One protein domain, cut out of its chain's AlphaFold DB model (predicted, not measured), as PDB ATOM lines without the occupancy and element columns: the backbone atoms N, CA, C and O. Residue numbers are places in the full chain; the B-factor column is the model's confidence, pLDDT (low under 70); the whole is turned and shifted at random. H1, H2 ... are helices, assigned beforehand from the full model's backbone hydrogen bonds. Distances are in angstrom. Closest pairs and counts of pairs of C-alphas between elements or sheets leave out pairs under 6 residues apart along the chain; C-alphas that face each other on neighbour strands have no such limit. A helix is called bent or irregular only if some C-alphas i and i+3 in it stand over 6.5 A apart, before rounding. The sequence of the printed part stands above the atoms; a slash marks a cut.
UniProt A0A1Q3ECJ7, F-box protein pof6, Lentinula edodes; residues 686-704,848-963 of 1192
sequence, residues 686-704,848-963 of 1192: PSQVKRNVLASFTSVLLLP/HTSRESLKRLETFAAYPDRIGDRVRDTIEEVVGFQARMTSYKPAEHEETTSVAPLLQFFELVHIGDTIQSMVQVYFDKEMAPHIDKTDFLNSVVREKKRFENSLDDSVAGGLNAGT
ATOM      1  N   PRO A 686     -29.528 -76.411  77.804       63.09
ATOM      2  CA  PRO A 686     -29.087 -75.068  78.197       63.09
ATOM      3  C   PRO A 686     -28.799 -74.138  77.005       63.09
ATOM      4  O   PRO A 686     -29.146 -72.956  77.040       63.09
ATOM      5  N   SER A 687     -28.274 -74.672  75.891       66.19
ATOM      6  CA  SER A 687     -27.992 -73.887  74.673       66.19
ATOM      7  C   SER A 687     -29.248 -73.278  74.033       66.19
ATOM      8  O   SER A 687     -29.161 -72.290  73.301       66.19
ATOM      9  N   GLN A 688     -30.421 -73.876  74.265       66.88
ATOM     10  CA  GLN A 688     -31.697 -73.363  73.777       66.88
ATOM     11  C   GLN A 688     -32.206 -72.237  74.681       66.88
ATOM     12  O   GLN A 688     -32.649 -71.211  74.170       66.88
ATOM     13  N   VAL A 689     -32.072 -72.378  76.005       66.75
ATOM     14  CA  VAL A 689     -32.428 -71.315  76.958       66.75
ATOM     15  C   VAL A 689     -31.534 -70.093  76.753       66.75
ATOM     16  O   VAL A 689     -32.062 -68.998  76.586       66.75
ATOM     17  N   LYS A 690     -30.211 -70.272  76.620       72.81
ATOM     18  CA  LYS A 690     -29.266 -69.193  76.279       72.81
ATOM     19  C   LYS A 690     -29.683 -68.440  75.008       72.81
ATOM     20  O   LYS A 690     -29.730 -67.212  75.003       72.81
ATOM     21  N   ARG A 691     -30.054 -69.156  73.937       74.69
ATOM     22  CA  ARG A 691     -30.560 -68.543  72.690       74.69
ATOM     23  C   ARG A 691     -31.884 -67.796  72.888       74.69
ATOM     24  O   ARG A 691     -32.024 -66.696  72.361       74.69
ATOM     25  N   ASN A 692     -32.820 -68.343  73.665       75.25
ATOM     26  CA  ASN A 692     -34.094 -67.686  73.983       75.25
ATOM     27  C   ASN A 692     -33.884 -66.389  74.788       75.25
ATOM     28  O   ASN A 692     -34.472 -65.360  74.448       75.25
ATOM     29  N   VAL A 693     -33.017 -66.424  75.808       73.69
ATOM     30  CA  VAL A 693     -32.616 -65.257  76.613       73.69
ATOM     31  C   VAL A 693     -31.994 -64.192  75.715       73.69
ATOM     32  O   VAL A 693     -32.492 -63.071  75.674       73.69
ATOM     33  N   LEU A 694     -30.967 -64.538  74.931       76.44
ATOM     34  CA  LEU A 694     -30.265 -63.582  74.067       76.44
ATOM     35  C   LEU A 694     -31.167 -62.989  72.977       76.44
ATOM     36  O   LEU A 694     -31.058 -61.798  72.691       76.44
ATOM     37  N   ALA A 695     -32.090 -63.764  72.400       73.44
ATOM     38  CA  ALA A 695     -33.062 -63.251  71.435       73.44
ATOM     39  C   ALA A 695     -34.049 -62.259  72.081       73.44
ATOM     40  O   ALA A 695     -34.315 -61.197  71.514       73.44
ATOM     41  N   SER A 696     -34.551 -62.573  73.280       72.31
ATOM     42  CA  SER A 696     -35.472 -61.707  74.030       72.31
ATOM     43  C   SER A 696     -34.786 -60.450  74.576       72.31
ATOM     44  O   SER A 696     -35.377 -59.376  74.599       72.31
ATOM     45  N   PHE A 697     -33.524 -60.560  74.987       78.31
ATOM     46  CA  PHE A 697     -32.686 -59.438  75.394       78.31
ATOM     47  C   PHE A 697     -32.347 -58.531  74.203       78.31
ATOM     48  O   PHE A 697     -32.488 -57.315  74.295       78.31
ATOM     49  N   THR A 698     -31.992 -59.107  73.048       77.44
ATOM     50  CA  THR A 698     -31.710 -58.338  71.824       77.44
ATOM     51  C   THR A 698     -32.943 -57.577  71.337       77.44
ATOM     52  O   THR A 698     -32.811 -56.432  70.912       77.44
ATOM     53  N   SER A 699     -34.149 -58.154  71.411       67.81
ATOM     54  CA  SER A 699     -35.365 -57.424  71.025       67.81
ATOM     55  C   SER A 699     -35.663 -56.255  71.970       67.81
ATOM     56  O   SER A 699     -36.043 -55.188  71.494       67.81
ATOM     57  N   VAL A 700     -35.404 -56.406  73.274       69.25
ATOM     58  CA  VAL A 700     -35.525 -55.331  74.275       69.25
ATOM     59  C   VAL A 700     -34.451 -54.244  74.098       69.25
ATOM     60  O   VAL A 700     -34.779 -53.059  74.177       69.25
ATOM     61  N   LEU A 701     -33.203 -54.601  73.767       70.44
ATOM     62  CA  LEU A 701     -32.153 -53.640  73.388       70.44
ATOM     63  C   LEU A 701     -32.476 -52.860  72.103       70.44
ATOM     64  O   LEU A 701     -31.931 -51.782  71.900       70.44
ATOM     65  N   LEU A 702     -33.351 -53.367  71.235       69.12
ATOM     66  CA  LEU A 702     -33.780 -52.666  70.019       69.12
ATOM     67  C   LEU A 702     -35.035 -51.796  70.227       69.12
ATOM     68  O   LEU A 702     -35.440 -51.086  69.306       69.12
ATOM     69  N   LEU A 703     -35.639 -51.794  71.423       65.44
ATOM     70  CA  LEU A 703     -36.725 -50.867  71.754       65.44
ATOM     71  C   LEU A 703     -36.171 -49.446  71.996       65.44
ATOM     72  O   LEU A 703     -35.174 -49.295  72.717       65.44
ATOM     73  N   PRO A 704     -36.799 -48.394  71.433       57.97
ATOM     74  CA  PRO A 704     -36.331 -47.017  71.575       57.97
ATOM     75  C   PRO A 704     -36.531 -46.490  73.003       57.97
ATOM     76  O   PRO A 704     -37.610 -46.621  73.580       57.97
ATOM     77  N   HIS A 848     -29.614 -51.954  81.597       78.69
ATOM     78  CA  HIS A 848     -30.674 -50.971  81.372       78.69
ATOM     79  C   HIS A 848     -30.308 -49.580  81.906       78.69
ATOM     80  O   HIS A 848     -30.439 -48.602  81.174       78.69
ATOM     81  N   THR A 849     -29.786 -49.491  83.129       79.19
ATOM     82  CA  THR A 849     -29.358 -48.223  83.744       79.19
ATOM     83  C   THR A 849     -28.226 -47.566  82.942       79.19
ATOM     84  O   THR A 849     -28.309 -46.388  82.599       79.19
ATOM     85  N   SER A 850     -27.212 -48.350  82.557       82.12
ATOM     86  CA  SER A 850     -26.119 -47.929  81.663       82.12
ATOM     87  C   SER A 850     -26.643 -47.406  80.323       82.12
ATOM     88  O   SER A 850     -26.283 -46.312  79.883       82.12
ATOM     89  N   ARG A 851     -27.569 -48.151  79.704       82.69
ATOM     90  CA  ARG A 851     -28.199 -47.801  78.429       82.69
ATOM     91  C   ARG A 851     -28.992 -46.497  78.516       82.69
ATOM     92  O   ARG A 851     -28.966 -45.721  77.566       82.69
ATOM     93  N   GLU A 852     -29.680 -46.224  79.625       81.12
ATOM     94  CA  GLU A 852     -30.398 -44.957  79.807       81.12
ATOM     95  C   GLU A 852     -29.453 -43.750  79.915       81.12
ATOM     96  O   GLU A 852     -29.741 -42.727  79.292       81.12
ATOM     97  N   SER A 853     -28.319 -43.857  80.620       84.88
ATOM     98  CA  SER A 853     -27.277 -42.811  80.609       84.88
ATOM     99  C   SER A 853     -26.652 -42.641  79.223       84.88
ATOM    100  O   SER A 853     -26.577 -41.522  78.715       84.88
ATOM    101  N   LEU A 854     -26.296 -43.741  78.550       86.25
ATOM    102  CA  LEU A 854     -25.745 -43.713  77.192       86.25
ATOM    103  C   LEU A 854     -26.699 -43.024  76.201       86.25
ATOM    104  O   LEU A 854     -26.266 -42.183  75.418       86.25
ATOM    105  N   LYS A 855     -28.009 -43.312  76.266       85.81
ATOM    106  CA  LYS A 855     -29.014 -42.663  75.405       85.81
ATOM    107  C   LYS A 855     -29.317 -41.209  75.775       85.81
ATOM    108  O   LYS A 855     -29.794 -40.485  74.905       85.81
ATOM    109  N   ARG A 856     -29.018 -40.745  76.995       88.25
ATOM    110  CA  ARG A 856     -28.994 -39.300  77.300       88.25
ATOM    111  C   ARG A 856     -27.783 -38.631  76.651       88.25
ATOM    112  O   ARG A 856     -27.965 -37.674  75.903       88.25
ATOM    113  N   LEU A 857     -26.585 -39.185  76.846       88.44
ATOM    114  CA  LEU A 857     -25.342 -38.668  76.263       88.44
ATOM    115  C   LEU A 857     -25.370 -38.641  74.723       88.44
ATOM    116  O   LEU A 857     -24.924 -37.665  74.122       88.44
ATOM    117  N   GLU A 858     -25.980 -39.642  74.077       86.00
ATOM    118  CA  GLU A 858     -26.150 -39.686  72.614       86.00
ATOM    119  C   GLU A 858     -26.925 -38.471  72.063       86.00
ATOM    120  O   GLU A 858     -26.671 -38.055  70.933       86.00
ATOM    121  N   THR A 859     -27.806 -37.826  72.847       85.62
ATOM    122  CA  THR A 859     -28.497 -36.599  72.388       85.62
ATOM    123  C   THR A 859     -27.544 -35.438  72.112       85.62
ATOM    124  O   THR A 859     -27.826 -34.615  71.242       85.62
ATOM    125  N   PHE A 860     -26.392 -35.408  72.786       87.88
ATOM    126  CA  PHE A 860     -25.372 -34.371  72.649       87.88
ATOM    127  C   PHE A 860     -24.279 -34.736  71.631       87.88
ATOM    128  O   PHE A 860     -23.421 -33.909  71.336       87.88
ATOM    129  N   ALA A 861     -24.322 -35.930  71.022       81.94
ATOM    130  CA  ALA A 861     -23.310 -36.406  70.070       81.94
ATOM    131  C   ALA A 861     -23.210 -35.584  68.764       81.94
ATOM    132  O   ALA A 861     -22.301 -35.803  67.966       81.94
ATOM    133  N   ALA A 862     -24.130 -34.638  68.539       80.31
ATOM    134  CA  ALA A 862     -24.081 -33.676  67.439       80.31
ATOM    135  C   ALA A 862     -23.201 -32.437  67.720       80.31
ATOM    136  O   ALA A 862     -22.957 -31.665  66.792       80.31
ATOM    137  N   TYR A 863     -22.744 -32.218  68.962       83.88
ATOM    138  CA  TYR A 863     -21.920 -31.055  69.312       83.88
ATOM    139  C   TYR A 863     -20.593 -31.028  68.525       83.88
ATOM    140  O   TYR A 863     -19.920 -32.056  68.421       83.88
ATOM    141  N   PRO A 864     -20.169 -29.861  68.003       79.75
ATOM    142  CA  PRO A 864     -18.855 -29.690  67.397       79.75
ATOM    143  C   PRO A 864     -17.739 -29.555  68.448       79.75
ATOM    144  O   PRO A 864     -17.979 -29.343  69.641       79.75
ATOM    145  N   ASP A 865     -16.499 -29.621  67.957       79.62
ATOM    146  CA  ASP A 865     -15.267 -29.239  68.653       79.62
ATOM    147  C   ASP A 865     -15.126 -29.827  70.079       79.62
ATOM    148  O   ASP A 865     -15.444 -30.994  70.318       79.62
ATOM    149  N   ARG A 866     -14.615 -29.038  71.038       82.44
ATOM    150  CA  ARG A 866     -14.230 -29.493  72.391       82.44
ATOM    151  C   ARG A 866     -15.366 -30.188  73.150       82.44
ATOM    152  O   ARG A 866     -15.103 -31.074  73.958       82.44
ATOM    153  N   ILE A 867     -16.610 -29.769  72.925       81.06
ATOM    154  CA  ILE A 867     -17.784 -30.334  73.602       81.06
ATOM    155  C   ILE A 867     -18.134 -31.688  72.974       81.06
ATOM    156  O   ILE A 867     -18.350 -32.653  73.700       81.06
ATOM    157  N   GLY A 868     -18.084 -31.800  71.642       81.12
ATOM    158  CA  GLY A 868     -18.230 -33.077  70.941       81.12
ATOM    159  C   GLY A 868     -17.151 -34.099  71.305       81.12
ATOM    160  O   GLY A 868     -17.420 -35.299  71.314       81.12
ATOM    161  N   ASP A 869     -15.938 -33.644  71.630       84.06
ATOM    162  CA  ASP A 869     -14.875 -34.484  72.193       84.06
ATOM    163  C   ASP A 869     -15.205 -34.921  73.631       84.06
ATOM    164  O   ASP A 869     -15.255 -36.122  73.895       84.06
ATOM    165  N   ARG A 870     -15.560 -33.978  74.521       84.62
ATOM    166  CA  ARG A 870     -15.947 -34.267  75.916       84.62
ATOM    167  C   ARG A 870     -17.118 -35.252  76.016       84.62
ATOM    168  O   ARG A 870     -17.069 -36.145  76.852       84.62
ATOM    169  N   VAL A 871     -18.122 -35.153  75.138       84.81
ATOM    170  CA  VAL A 871     -19.244 -36.113  75.063       84.81
ATOM    171  C   VAL A 871     -18.747 -37.543  74.831       84.81
ATOM    172  O   VAL A 871     -19.274 -38.473  75.439       84.81
ATOM    173  N   ARG A 872     -17.732 -37.745  73.980       82.12
ATOM    174  CA  ARG A 872     -17.177 -39.083  73.712       82.12
ATOM    175  C   ARG A 872     -16.338 -39.585  74.883       82.12
ATOM    176  O   ARG A 872     -16.531 -40.728  75.284       82.12
ATOM    177  N   ASP A 873     -15.512 -38.726  75.483       83.94
ATOM    178  CA  ASP A 873     -14.764 -39.052  76.708       83.94
ATOM    179  C   ASP A 873     -15.717 -39.512  77.831       83.94
ATOM    180  O   ASP A 873     -15.505 -40.553  78.450       83.94
ATOM    181  N   THR A 874     -16.813 -38.777  78.054       82.25
ATOM    182  CA  THR A 874     -17.844 -39.098  79.057       82.25
ATOM    183  C   THR A 874     -18.601 -40.389  78.730       82.25
ATOM    184  O   THR A 874     -18.881 -41.173  79.637       82.25
ATOM    185  N   ILE A 875     -18.895 -40.663  77.453       82.69
ATOM    186  CA  ILE A 875     -19.473 -41.948  77.019       82.69
ATOM    187  C   ILE A 875     -18.521 -43.107  77.349       82.69
ATOM    188  O   ILE A 875     -18.961 -44.108  77.915       82.69
ATOM    189  N   GLU A 876     -17.227 -42.982  77.044       79.00
ATOM    190  CA  GLU A 876     -16.237 -44.014  77.369       79.00
ATOM    191  C   GLU A 876     -16.044 -44.197  78.883       79.00
ATOM    192  O   GLU A 876     -15.893 -45.328  79.349       79.00
ATOM    193  N   GLU A 877     -16.092 -43.117  79.666       78.50
ATOM    194  CA  GLU A 877     -15.955 -43.171  81.123       78.50
ATOM    195  C   GLU A 877     -17.159 -43.861  81.791       78.50
ATOM    196  O   GLU A 877     -16.975 -44.856  82.500       78.50
ATOM    197  N   VAL A 878     -18.388 -43.414  81.501       73.62
ATOM    198  CA  VAL A 878     -19.642 -44.016  82.005       73.62
ATOM    199  C   VAL A 878     -19.709 -45.514  81.697       73.62
ATOM    200  O   VAL A 878     -20.024 -46.330  82.568       73.62
ATOM    201  N   VAL A 879     -19.362 -45.891  80.467       65.62
ATOM    202  CA  VAL A 879     -19.372 -47.284  80.010       65.62
ATOM    203  C   VAL A 879     -18.220 -48.091  80.632       65.62
ATOM    204  O   VAL A 879     -18.406 -49.253  81.002       65.62
ATOM    205  N   GLY A 880     -17.048 -47.482  80.832       55.59
ATOM    206  CA  GLY A 880     -15.893 -48.101  81.490       55.59
ATOM    207  C   GLY A 880     -16.141 -48.455  82.960       55.59
ATOM    208  O   GLY A 880     -15.636 -49.473  83.442       55.59
ATOM    209  N   PHE A 881     -16.973 -47.683  83.668       53.31
ATOM    210  CA  PHE A 881     -17.360 -48.008  85.044       53.31
ATOM    211  C   PHE A 881     -18.169 -49.306  85.160       53.31
ATOM    212  O   PHE A 881     -18.031 -50.001  86.169       53.31
ATOM    213  N   GLN A 882     -18.959 -49.688  84.151       48.56
ATOM    214  CA  GLN A 882     -19.815 -50.879  84.232       48.56
ATOM    215  C   GLN A 882     -19.023 -52.193  84.315       48.56
ATOM    216  O   GLN A 882     -19.431 -53.127  85.005       48.56
ATOM    217  N   ALA A 883     -17.852 -52.267  83.681       45.62
ATOM    218  CA  ALA A 883     -17.006 -53.461  83.718       45.62
ATOM    219  C   ALA A 883     -16.283 -53.668  85.073       45.62
ATOM    220  O   ALA A 883     -15.691 -54.721  85.318       45.62
ATOM    221  N   ARG A 884     -16.415 -52.726  86.023       45.03
ATOM    222  CA  ARG A 884     -15.959 -52.886  87.419       45.03
ATOM    223  C   ARG A 884     -16.851 -53.793  88.282       45.03
ATOM    224  O   ARG A 884     -16.647 -53.866  89.493       45.03
ATOM    225  N   MET A 885     -17.766 -54.544  87.672       47.12
ATOM    226  CA  MET A 885     -18.595 -55.592  88.295       47.12
ATOM    227  C   MET A 885     -17.788 -56.781  88.883       47.12
ATOM    228  O   MET A 885     -18.343 -57.738  89.411       47.12
ATOM    229  N   THR A 886     -16.455 -56.731  88.815       44.78
ATOM    230  CA  THR A 886     -15.479 -57.787  89.139       44.78
ATOM    231  C   THR A 886     -15.257 -58.029  90.646       44.78
ATOM    232  O   THR A 886     -14.136 -58.281  91.084       44.78
ATOM    233  N   SER A 887     -16.319 -57.971  91.460       39.50
ATOM    234  CA  SER A 887     -16.262 -58.265  92.909       39.50
ATOM    235  C   SER A 887     -16.574 -59.726  93.273       39.50
ATOM    236  O   SER A 887     -16.577 -60.071  94.452       39.50
ATOM    237  N   TYR A 888     -16.811 -60.597  92.287       41.84
ATOM    238  CA  TYR A 888     -17.042 -62.023  92.522       41.84
ATOM    239  C   TYR A 888     -15.723 -62.776  92.761       41.84
ATOM    240  O   TYR A 888     -14.813 -62.738  91.931       41.84
ATOM    241  N   LYS A 889     -15.634 -63.486  93.890       34.09
ATOM    242  CA  LYS A 889     -14.529 -64.391  94.236       34.09
ATOM    243  C   LYS A 889     -15.088 -65.765  94.638       34.09
ATOM    244  O   LYS A 889     -15.412 -65.961  95.808       34.09
ATOM    245  N   PRO A 890     -15.130 -66.757  93.736       38.09
ATOM    246  CA  PRO A 890     -15.615 -68.096  94.085       38.09
ATOM    247  C   PRO A 890     -14.685 -68.867  95.043       38.09
ATOM    248  O   PRO A 890     -15.053 -69.925  95.536       38.09
ATOM    249  N   ALA A 891     -13.485 -68.350  95.327       38.31
ATOM    250  CA  ALA A 891     -12.485 -68.986  96.188       38.31
ATOM    251  C   ALA A 891     -12.650 -68.713  97.703       38.31
ATOM    252  O   ALA A 891     -11.809 -69.154  98.482       38.31
ATOM    253  N   GLU A 892     -13.677 -67.969  98.135       37.19
ATOM    254  CA  GLU A 892     -13.861 -67.550  99.543       37.19
ATOM    255  C   GLU A 892     -15.086 -68.204 100.230       37.19
ATOM    256  O   GLU A 892     -15.638 -67.631 101.168       37.19
ATOM    257  N   HIS A 893     -15.543 -69.384  99.779       40.12
ATOM    258  CA  HIS A 893     -16.685 -70.126 100.358       40.12
ATOM    259  C   HIS A 893     -16.299 -71.547 100.834       40.12
ATOM    260  O   HIS A 893     -15.284 -72.099 100.415       40.12
ATOM    261  N   GLU A 894     -17.061 -72.096 101.790       41.38
ATOM    262  CA  GLU A 894     -16.582 -73.123 102.737       41.38
ATOM    263  C   GLU A 894     -16.387 -74.553 102.179       41.38
ATOM    264  O   GLU A 894     -17.088 -75.007 101.273       41.38
ATOM    265  N   GLU A 895     -15.462 -75.299 102.806       41.16
ATOM    266  CA  GLU A 895     -15.025 -76.670 102.469       41.16
ATOM    267  C   GLU A 895     -16.107 -77.760 102.692       41.16
ATOM    268  O   GLU A 895     -15.955 -78.686 103.496       41.16
ATOM    269  N   THR A 896     -17.229 -77.693 101.975       39.72
ATOM    270  CA  THR A 896     -18.318 -78.673 102.112       39.72
ATOM    271  C   THR A 896     -17.964 -80.021 101.465       39.72
ATOM    272  O   THR A 896     -17.918 -80.183 100.249       39.72
ATOM    273  N   THR A 897     -17.710 -81.039 102.297       42.03
ATOM    274  CA  THR A 897     -17.152 -82.341 101.879       42.03
ATOM    275  C   THR A 897     -18.185 -83.290 101.238       42.03
ATOM    276  O   THR A 897     -18.406 -84.409 101.705       42.03
ATOM    277  N   SER A 898     -18.839 -82.858 100.158       46.25
ATOM    278  CA  SER A 898     -19.720 -83.691  99.327       46.25
ATOM    279  C   SER A 898     -19.422 -83.491  97.834       46.25
ATOM    280  O   SER A 898     -18.633 -82.623  97.478       46.25
ATOM    281  N   VAL A 899     -20.018 -84.305  96.953       50.03
ATOM    282  CA  VAL A 899     -19.743 -84.268  95.496       50.03
ATOM    283  C   VAL A 899     -20.919 -83.703  94.672       50.03
ATOM    284  O   VAL A 899     -20.825 -83.576  93.455       50.03
ATOM    285  N   ALA A 900     -21.999 -83.274  95.338       50.62
ATOM    286  CA  ALA A 900     -23.046 -82.443  94.731       50.62
ATOM    287  C   ALA A 900     -22.537 -81.102  94.135       50.62
ATOM    288  O   ALA A 900     -23.044 -80.728  93.072       50.62
ATOM    289  N   PRO A 901     -21.503 -80.429  94.702       58.31
ATOM    290  CA  PRO A 901     -21.003 -79.153  94.190       58.31
ATOM    291  C   PRO A 901     -20.555 -79.151  92.728       58.31
ATOM    292  O   PRO A 901     -20.541 -78.090  92.122       58.31
ATOM    293  N   LEU A 902     -20.209 -80.297  92.124       64.19
ATOM    294  CA  LEU A 902     -19.811 -80.334  90.710       64.19
ATOM    295  C   LEU A 902     -20.961 -79.978  89.755       64.19
ATOM    296  O   LEU A 902     -20.718 -79.326  88.745       64.19
ATOM    297  N   LEU A 903     -22.195 -80.391  90.055       64.75
ATOM    298  CA  LEU A 903     -23.351 -80.108  89.195       64.75
ATOM    299  C   LEU A 903     -23.787 -78.646  89.379       64.75
ATOM    300  O   LEU A 903     -23.828 -77.892  88.411       64.75
ATOM    301  N   GLN A 904     -23.944 -78.237  90.640       63.97
ATOM    302  CA  GLN A 904     -24.163 -76.857  91.090       63.97
ATOM    303  C   GLN A 904     -23.142 -75.861  90.509       63.97
ATOM    304  O   GLN A 904     -23.496 -74.772  90.059       63.97
ATOM    305  N   PHE A 905     -21.863 -76.238  90.457       72.19
ATOM    306  CA  PHE A 905     -20.817 -75.428  89.839       72.19
ATOM    307  C   PHE A 905     -21.087 -75.188  88.346       72.19
ATOM    308  O   PHE A 905     -21.038 -74.042  87.905       72.19
ATOM    309  N   PHE A 906     -21.431 -76.223  87.571       72.38
ATOM    310  CA  PHE A 906     -21.744 -76.041  86.150       72.38
ATOM    311  C   PHE A 906     -23.028 -75.228  85.912       72.38
ATOM    312  O   PHE A 906     -23.101 -74.515  84.915       72.38
ATOM    313  N   GLU A 907     -23.997 -75.241  86.830       71.81
ATOM    314  CA  GLU A 907     -25.163 -74.341  86.777       71.81
ATOM    315  C   GLU A 907     -24.731 -72.862  86.836       71.81
ATOM    316  O   GLU A 907     -25.141 -72.069  85.983       71.81
ATOM    317  N   LEU A 908     -23.816 -72.503  87.749       70.25
ATOM    318  CA  LEU A 908     -23.225 -71.156  87.808       70.25
ATOM    319  C   LEU A 908     -22.390 -70.817  86.565       70.25
ATOM    320  O   LEU A 908     -22.417 -69.671  86.118       70.25
ATOM    321  N   VAL A 909     -21.685 -71.793  85.975       74.44
ATOM    322  CA  VAL A 909     -20.947 -71.602  84.708       74.44
ATOM    323  C   VAL A 909     -21.900 -71.190  83.579       74.44
ATOM    324  O   VAL A 909     -21.609 -70.227  82.871       74.44
ATOM    325  N   HIS A 910     -23.061 -71.844  83.435       74.81
ATOM    326  CA  HIS A 910     -24.056 -71.487  82.406       74.81
ATOM    327  C   HIS A 910     -24.689 -70.109  82.633       74.81
ATOM    328  O   HIS A 910     -24.970 -69.393  81.668       74.81
ATOM    329  N   ILE A 911     -24.900 -69.710  83.891       74.56
ATOM    330  CA  ILE A 911     -25.382 -68.362  84.232       74.56
ATOM    331  C   ILE A 911     -24.309 -67.315  83.891       74.56
ATOM    332  O   ILE A 911     -24.616 -66.320  83.232       74.56
ATOM    333  N   GLY A 912     -23.045 -67.568  84.249       74.44
ATOM    334  CA  GLY A 912     -21.903 -66.714  83.914       74.44
ATOM    335  C   GLY A 912     -21.718 -66.524  82.405       74.44
ATOM    336  O   GLY A 912     -21.662 -65.390  81.938       74.44
ATOM    337  N   ASP A 913     -21.719 -67.613  81.633       77.56
ATOM    338  CA  ASP A 913     -21.654 -67.604  80.162       77.56
ATOM    339  C   ASP A 913     -22.845 -66.855  79.526       77.56
ATOM    340  O   ASP A 913     -22.693 -66.110  78.550       77.56
ATOM    341  N   THR A 914     -24.045 -66.984  80.101       79.56
ATOM    342  CA  THR A 914     -25.224 -66.226  79.651       79.56
ATOM    343  C   THR A 914     -25.042 -64.722  79.895       79.56
ATOM    344  O   THR A 914     -25.273 -63.930  78.980       79.56
ATOM    345  N   ILE A 915     -24.549 -64.322  81.073       78.56
ATOM    346  CA  ILE A 915     -24.253 -62.918  81.411       78.56
ATOM    347  C   ILE A 915     -23.127 -62.360  80.525       78.56
ATOM    348  O   ILE A 915     -23.287 -61.287  79.946       78.56
ATOM    349  N   GLN A 916     -22.028 -63.098  80.333       81.38
ATOM    350  CA  GLN A 916     -20.939 -62.740  79.414       81.38
ATOM    351  C   GLN A 916     -21.461 -62.527  77.988       81.38
ATOM    352  O   GLN A 916     -21.122 -61.538  77.339       81.38
ATOM    353  N   SER A 917     -22.353 -63.401  77.522       84.75
ATOM    354  CA  SER A 917     -22.972 -63.287  76.198       84.75
ATOM    355  C   SER A 917     -23.910 -62.077  76.082       84.75
ATOM    356  O   SER A 917     -23.996 -61.467  75.017       84.75
ATOM    357  N   MET A 918     -24.587 -61.678  77.163       82.00
ATOM    358  CA  MET A 918     -25.401 -60.457  77.195       82.00
ATOM    359  C   MET A 918     -24.536 -59.190  77.207       82.00
ATOM    360  O   MET A 918     -24.824 -58.254  76.461       82.00
ATOM    361  N   VAL A 919     -23.430 -59.182  77.957       83.38
ATOM    362  CA  VAL A 919     -22.427 -58.102  77.920       83.38
ATOM    363  C   VAL A 919     -21.784 -57.995  76.530       83.38
ATOM    364  O   VAL A 919     -21.639 -56.889  76.014       83.38
ATOM    365  N   GLN A 920     -21.479 -59.119  75.871       85.31
ATOM    366  CA  GLN A 920     -21.002 -59.155  74.482       85.31
ATOM    367  C   GLN A 920     -22.020 -58.539  73.510       85.31
ATOM    368  O   GLN A 920     -21.644 -57.708  72.684       85.31
ATOM    369  N   VAL A 921     -23.305 -58.903  73.609       86.38
ATOM    370  CA  VAL A 921     -24.360 -58.348  72.742       86.38
ATOM    371  C   VAL A 921     -24.580 -56.854  73.007       86.38
ATOM    372  O   VAL A 921     -24.720 -56.095  72.050       86.38
ATOM    373  N   TYR A 922     -24.555 -56.403  74.264       84.00
ATOM    374  CA  TYR A 922     -24.633 -54.976  74.602       84.00
ATOM    375  C   TYR A 922     -23.441 -54.195  74.019       84.00
ATOM    376  O   TYR A 922     -23.639 -53.206  73.309       84.00
ATOM    377  N   PHE A 923     -22.220 -54.714  74.204       84.69
ATOM    378  CA  PHE A 923     -20.994 -54.176  73.611       84.69
ATOM    379  C   PHE A 923     -21.102 -54.062  72.082       84.69
ATOM    380  O   PHE A 923     -20.795 -53.017  71.515       84.69
ATOM    381  N   ASP A 924     -21.573 -55.110  71.401       83.88
ATOM    382  CA  ASP A 924     -21.649 -55.147  69.937       83.88
ATOM    383  C   ASP A 924     -22.781 -54.315  69.321       83.88
ATOM    384  O   ASP A 924     -22.701 -54.012  68.128       83.88
ATOM    385  N   LYS A 925     -23.824 -53.968  70.088       84.12
ATOM    386  CA  LYS A 925     -24.997 -53.230  69.591       84.12
ATOM    387  C   LYS A 925     -25.005 -51.753  69.967       84.12
ATOM    388  O   LYS A 925     -25.272 -50.939  69.091       84.12
ATOM    389  N   GLU A 926     -24.725 -51.420  71.224       81.88
ATOM    390  CA  GLU A 926     -24.896 -50.054  71.745       81.88
ATOM    391  C   GLU A 926     -23.562 -49.315  71.922       81.88
ATOM    392  O   GLU A 926     -23.504 -48.113  71.702       81.88
ATOM    393  N   MET A 927     -22.470 -50.009  72.264       80.25
ATOM    394  CA  MET A 927     -21.161 -49.373  72.529       80.25
ATOM    395  C   MET A 927     -20.240 -49.359  71.295       80.25
ATOM    396  O   MET A 927     -19.481 -48.416  71.076       80.25
ATOM    397  N   ALA A 928     -20.349 -50.383  70.445       81.44
ATOM    398  CA  ALA A 928     -19.632 -50.536  69.178       81.44
ATOM    399  C   ALA A 928     -19.656 -49.337  68.201       81.44
ATOM    400  O   ALA A 928     -18.687 -49.212  67.453       81.44
ATOM    401  N   PRO A 929     -20.704 -48.487  68.136       82.81
ATOM    402  CA  PRO A 929     -20.694 -47.294  67.283       82.81
ATOM    403  C   PRO A 929     -19.799 -46.163  67.807       82.81
ATOM    404  O   PRO A 929     -19.424 -45.287  67.032       82.81
ATOM    405  N   HIS A 930     -19.482 -46.168  69.107       76.62
ATOM    406  CA  HIS A 930     -18.776 -45.082  69.791       76.62
ATOM    407  C   HIS A 930     -17.307 -45.413  70.102       76.62
ATOM    408  O   HIS A 930     -16.503 -44.495  70.212       76.62
ATOM    409  N   ILE A 931     -16.954 -46.702  70.211       79.19
ATOM    410  CA  ILE A 931     -15.637 -47.178  70.671       79.19
ATOM    411  C   ILE A 931     -14.927 -47.981  69.571       79.19
ATOM    412  O   ILE A 931     -15.505 -48.909  68.997       79.19
ATOM    413  N   ASP A 932     -13.645 -47.692  69.320       78.94
ATOM    414  CA  ASP A 932     -12.816 -48.506  68.423       78.94
ATOM    415  C   ASP A 932     -12.510 -49.876  69.055       78.94
ATOM    416  O   ASP A 932     -11.695 -50.008  69.968       78.94
ATOM    417  N   LYS A 933     -13.140 -50.931  68.521       79.38
ATOM    418  CA  LYS A 933     -12.930 -52.327  68.951       79.38
ATOM    419  C   LYS A 933     -11.490 -52.827  68.774       79.38
ATOM    420  O   LYS A 933     -11.161 -53.890  69.297       79.38
ATOM    421  N   THR A 934     -10.665 -52.129  67.993       77.75
ATOM    422  CA  THR A 934      -9.262 -52.478  67.739       77.75
ATOM    423  C   THR A 934      -8.284 -51.773  68.676       77.75
ATOM    424  O   THR A 934      -7.133 -52.210  68.764       77.75
ATOM    425  N   ASP A 935      -8.724 -50.760  69.436       80.81
ATOM    426  CA  ASP A 935      -7.883 -50.165  70.472       80.81
ATOM    427  C   ASP A 935      -7.839 -51.045  71.730       80.81
ATOM    428  O   ASP A 935      -8.803 -51.203  72.477       80.81
ATOM    429  N   PHE A 936      -6.660 -51.612  71.980       77.19
ATOM    430  CA  PHE A 936      -6.364 -52.422  73.158       77.19
ATOM    431  C   PHE A 936      -5.969 -51.585  74.388       77.19
ATOM    432  O   PHE A 936      -5.761 -52.158  75.461       77.19
ATOM    433  N   LEU A 937      -5.807 -50.263  74.252       76.88
ATOM    434  CA  LEU A 937      -5.545 -49.342  75.361       76.88
ATOM    435  C   LEU A 937      -6.839 -48.835  76.006       76.88
ATOM    436  O   LEU A 937      -6.830 -48.598  77.219       76.88
ATOM    437  N   ASN A 938      -7.919 -48.739  75.224       80.56
ATOM    438  CA  ASN A 938      -9.254 -48.338  75.646       80.56
ATOM    439  C   ASN A 938      -9.706 -49.035  76.944       80.56
ATOM    440  O   ASN A 938      -9.604 -50.260  77.092       80.56
ATOM    441  N   SER A 939     -10.217 -48.249  77.894       76.06
ATOM    442  CA  SER A 939     -10.637 -48.714  79.223       76.06
ATOM    443  C   SER A 939     -11.712 -49.801  79.145       76.06
ATOM    444  O   SER A 939     -11.600 -50.828  79.817       76.06
ATOM    445  N   VAL A 940     -12.707 -49.611  78.278       78.69
ATOM    446  CA  VAL A 940     -13.861 -50.497  78.101       78.69
ATOM    447  C   VAL A 940     -13.437 -51.831  77.496       78.69
ATOM    448  O   VAL A 940     -13.799 -52.888  78.013       78.69
ATOM    449  N   VAL A 941     -12.628 -51.803  76.432       81.50
ATOM    450  CA  VAL A 941     -12.115 -53.017  75.769       81.50
ATOM    451  C   VAL A 941     -11.259 -53.840  76.739       81.50
ATOM    452  O   VAL A 941     -11.376 -55.067  76.795       81.50
ATOM    453  N   ARG A 942     -10.436 -53.170  77.555       81.69
ATOM    454  CA  ARG A 942      -9.588 -53.817  78.563       81.69
ATOM    455  C   ARG A 942     -10.376 -54.420  79.717       81.69
ATOM    456  O   ARG A 942     -10.113 -55.565  80.071       81.69
ATOM    457  N   GLU A 943     -11.317 -53.686  80.306       76.31
ATOM    458  CA  GLU A 943     -12.087 -54.189  81.449       76.31
ATOM    459  C   GLU A 943     -13.125 -55.243  81.025       76.31
ATOM    460  O   GLU A 943     -13.329 -56.206  81.762       76.31
ATOM    461  N   LYS A 944     -13.676 -55.172  79.800       80.25
ATOM    462  CA  LYS A 944     -14.421 -56.290  79.195       80.25
ATOM    463  C   LYS A 944     -13.559 -57.554  79.148       80.25
ATOM    464  O   LYS A 944     -13.943 -58.576  79.707       80.25
ATOM    465  N   LYS A 945     -12.373 -57.481  78.534       83.00
ATOM    466  CA  LYS A 945     -11.473 -58.639  78.426       83.00
ATOM    467  C   LYS A 945     -10.989 -59.144  79.788       83.00
ATOM    468  O   LYS A 945     -10.737 -60.331  79.968       83.00
ATOM    469  N   ARG A 946     -10.877 -58.253  80.772       80.75
ATOM    470  CA  ARG A 946     -10.595 -58.606  82.165       80.75
ATOM    471  C   ARG A 946     -11.751 -59.374  82.808       80.75
ATOM    472  O   ARG A 946     -11.474 -60.315  83.540       80.75
ATOM    473  N   PHE A 947     -13.005 -59.002  82.548       78.00
ATOM    474  CA  PHE A 947     -14.176 -59.756  83.001       78.00
ATOM    475  C   PHE A 947     -14.219 -61.154  82.366       78.00
ATOM    476  O   PHE A 947     -14.355 -62.129  83.097       78.00
ATOM    477  N   GLU A 948     -14.009 -61.254  81.048       81.31
ATOM    478  CA  GLU A 948     -13.918 -62.530  80.312       81.31
ATOM    479  C   GLU A 948     -12.843 -63.444  80.928       81.31
ATOM    480  O   GLU A 948     -13.168 -64.502  81.463       81.31
ATOM    481  N   ASN A 949     -11.588 -62.978  80.991       82.00
ATOM    482  CA  ASN A 949     -10.489 -63.721  81.616       82.00
ATOM    483  C   ASN A 949     -10.784 -64.105  83.082       82.00
ATOM    484  O   ASN A 949     -10.451 -65.204  83.511       82.00
ATOM    485  N   SER A 950     -11.379 -63.204  83.873       76.69
ATOM    486  CA  SER A 950     -11.655 -63.442  85.298       76.69
ATOM    487  C   SER A 950     -12.776 -64.458  85.524       76.69
ATOM    488  O   SER A 950     -12.819 -65.080  86.591       76.69
ATOM    489  N   LEU A 951     -13.682 -64.616  84.556       75.94
ATOM    490  CA  LEU A 951     -14.667 -65.688  84.540       75.94
ATOM    491  C   LEU A 951     -13.992 -67.002  84.128       75.94
ATOM    492  O   LEU A 951     -14.091 -67.967  84.878       75.94
ATOM    493  N   ASP A 952     -13.218 -67.021  83.039       80.56
ATOM    494  CA  ASP A 952     -12.481 -68.209  82.577       80.56
ATOM    495  C   ASP A 952     -11.543 -68.784  83.662       80.56
ATOM    496  O   ASP A 952     -11.599 -69.979  83.963       80.56
ATOM    497  N   ASP A 953     -10.742 -67.934  84.320       78.56
ATOM    498  CA  ASP A 953      -9.870 -68.309  85.446       78.56
ATOM    499  C   ASP A 953     -10.679 -68.897  86.621       78.56
ATOM    500  O   ASP A 953     -10.259 -69.864  87.267       78.56
ATOM    501  N   SER A 954     -11.869 -68.346  86.886       73.44
ATOM    502  CA  SER A 954     -12.785 -68.837  87.925       73.44
ATOM    503  C   SER A 954     -13.373 -70.207  87.577       73.44
ATOM    504  O   SER A 954     -13.469 -71.073  88.452       73.44
ATOM    505  N   VAL A 955     -13.729 -70.434  86.308       77.88
ATOM    506  CA  VAL A 955     -14.235 -71.728  85.829       77.88
ATOM    507  C   VAL A 955     -13.127 -72.787  85.867       77.88
ATOM    508  O   VAL A 955     -13.341 -73.890  86.372       77.88
ATOM    509  N   ALA A 956     -11.915 -72.452  85.420       78.81
ATOM    510  CA  ALA A 956     -10.764 -73.350  85.492       78.81
ATOM    511  C   ALA A 956     -10.420 -73.734  86.947       78.81
ATOM    512  O   ALA A 956     -10.201 -74.912  87.248       78.81
ATOM    513  N   GLY A 957     -10.433 -72.760  87.865       76.25
ATOM    514  CA  GLY A 957     -10.199 -72.984  89.293       76.25
ATOM    515  C   GLY A 957     -11.245 -73.897  89.942       76.25
ATOM    516  O   GLY A 957     -10.885 -74.879  90.597       76.25
ATOM    517  N   GLY A 958     -12.535 -73.616  89.721       75.25
ATOM    518  CA  GLY A 958     -13.638 -74.409  90.272       75.25
ATOM    519  C   GLY A 958     -13.675 -75.846  89.742       75.25
ATOM    520  O   GLY A 958     -13.815 -76.790  90.524       75.25
ATOM    521  N   LEU A 959     -13.440 -76.041  88.438       80.88
ATOM    522  CA  LEU A 959     -13.370 -77.374  87.833       80.88
ATOM    523  C   LEU A 959     -12.198 -78.194  88.392       80.88
ATOM    524  O   LEU A 959     -12.361 -79.382  88.693       80.88
ATOM    525  N   ASN A 960     -11.030 -77.574  88.589       83.31
ATOM    526  CA  ASN A 960      -9.883 -78.233  89.212       83.31
ATOM    527  C   ASN A 960     -10.183 -78.679  90.657       83.31
ATOM    528  O   ASN A 960      -9.882 -79.821  91.014       83.31
ATOM    529  N   ALA A 961     -10.810 -77.812  91.460       80.19
ATOM    530  CA  ALA A 961     -11.177 -78.108  92.846       80.19
ATOM    531  C   ALA A 961     -12.228 -79.230  92.942       80.19
ATOM    532  O   ALA A 961     -12.038 -80.197  93.681       80.19
ATOM    533  N   GLY A 962     -13.292 -79.176  92.131       78.19
ATOM    534  CA  GLY A 962     -14.299 -80.243  92.064       78.19
ATOM    535  C   GLY A 962     -13.709 -81.589  91.620       78.19
ATOM    536  O   GLY A 962     -14.040 -82.638  92.180       78.19
ATOM    537  N   THR A 963     -12.759 -81.565  90.680       84.38
ATOM    538  CA  THR A 963     -12.001 -82.756  90.261       84.38
ATOM    539  C   THR A 963     -11.112 -83.290  91.390       84.38
ATOM    540  O   THR A 963     -10.967 -84.501  91.543       84.38
TER     541      THR A 963
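This is residues 686 to 704 and 848 to 963 of the 1192 residues of the protein "F-box protein pof6" of Lentinula edodes (UniProt A0A1Q3ECJ7). Two helical hairpins are set end to end to make a rod, the shorter one of H2 and H3 and the longer one of H4 and H5, with H1 packed along H4 on the side away from H5. H3 meets H5 near one end of each, and the long link from H3 to H4 goes back past the longer hairpin, with residues 892 to 897 sticking out free. The printed part has 135 residues with five named helices, in the order H1, H2, H3, H4, H5, and no named strand; the class is all helix. The whole is loose, with a radius of gyration of the C-alphas of 18.2 A, and spans 63 by 31 by 24 A.

H1, residues 686 to 701, touches residues 910 to 922 alone of H4, residues 901 to 927. They run the same way at a shallow tilt of 29 degrees, and their closest C-alphas, those of Lys 690 and Thr 914, are 6.0 A apart. H2, residues 848 to 860, and H3, residues 865 to 882, form a hairpin and touch, opposite ways at a shallow tilt of 4 degrees; the closest C-alphas, of Leu 854 and Ile 875, are 6.5 A apart. Residues 876 to 880 of H3 touch residues 939 to 943 of H5, residues 939 to 963, with the closest C-alphas, of Gly 880 and Val 940, 4.6 A apart. H3 and H5 run the same way at a shallow tilt of 11 degrees. H4 and H5 form a second hairpin and touch, opposite ways at a shallow tilt of 12 degrees; the closest C-alphas, of Leu 902 and Gly 962, are 5.7 A apart. H2 and H4 are close but not clearly touching, with the C-alphas of Arg 851 and Glu 926 7.8 A apart. H1 is apart from H2, H3 and H5. In H1 and H5 every O i to N i+4 pair is within hydrogen-bond range; in H2 7 of 9 are, in H3 12 of 14 and in H4 22 of 23.

H1 begins at C-alpha 686, (-29.087, -75.068, 78.197), and is 22.2 A long from first to last C-alpha. H2 is 19.5 A long and H3 27.0 A. H4, the longest helix by residues, begins at C-alpha 901, (-21.003, -79.153, 94.190), and is 36.8 A long; it is neither bent nor irregular, but only just: C-alphas 924 and 927 are 6.3 A apart. H5 is 35.8 A long and ends at C-alpha 963, (-12.001, -82.756, 90.261).

The two C-alphas farthest apart, those of Pro 864 and Thr 897, are 63.0 A apart. Residues 705 to 847 are not printed, and C-alphas 704 and 848 across this cut are 12.0 A apart. The link from H2 to H3 is tight; those from H3 to H4, 18 residues, and from H4 to H5, 11 residues, are long. The mean pLDDT of the printed part is 72.7, and 35 residues are under 70: 686 to 689, 699 to 700, 702 to 704 and 879 to 904.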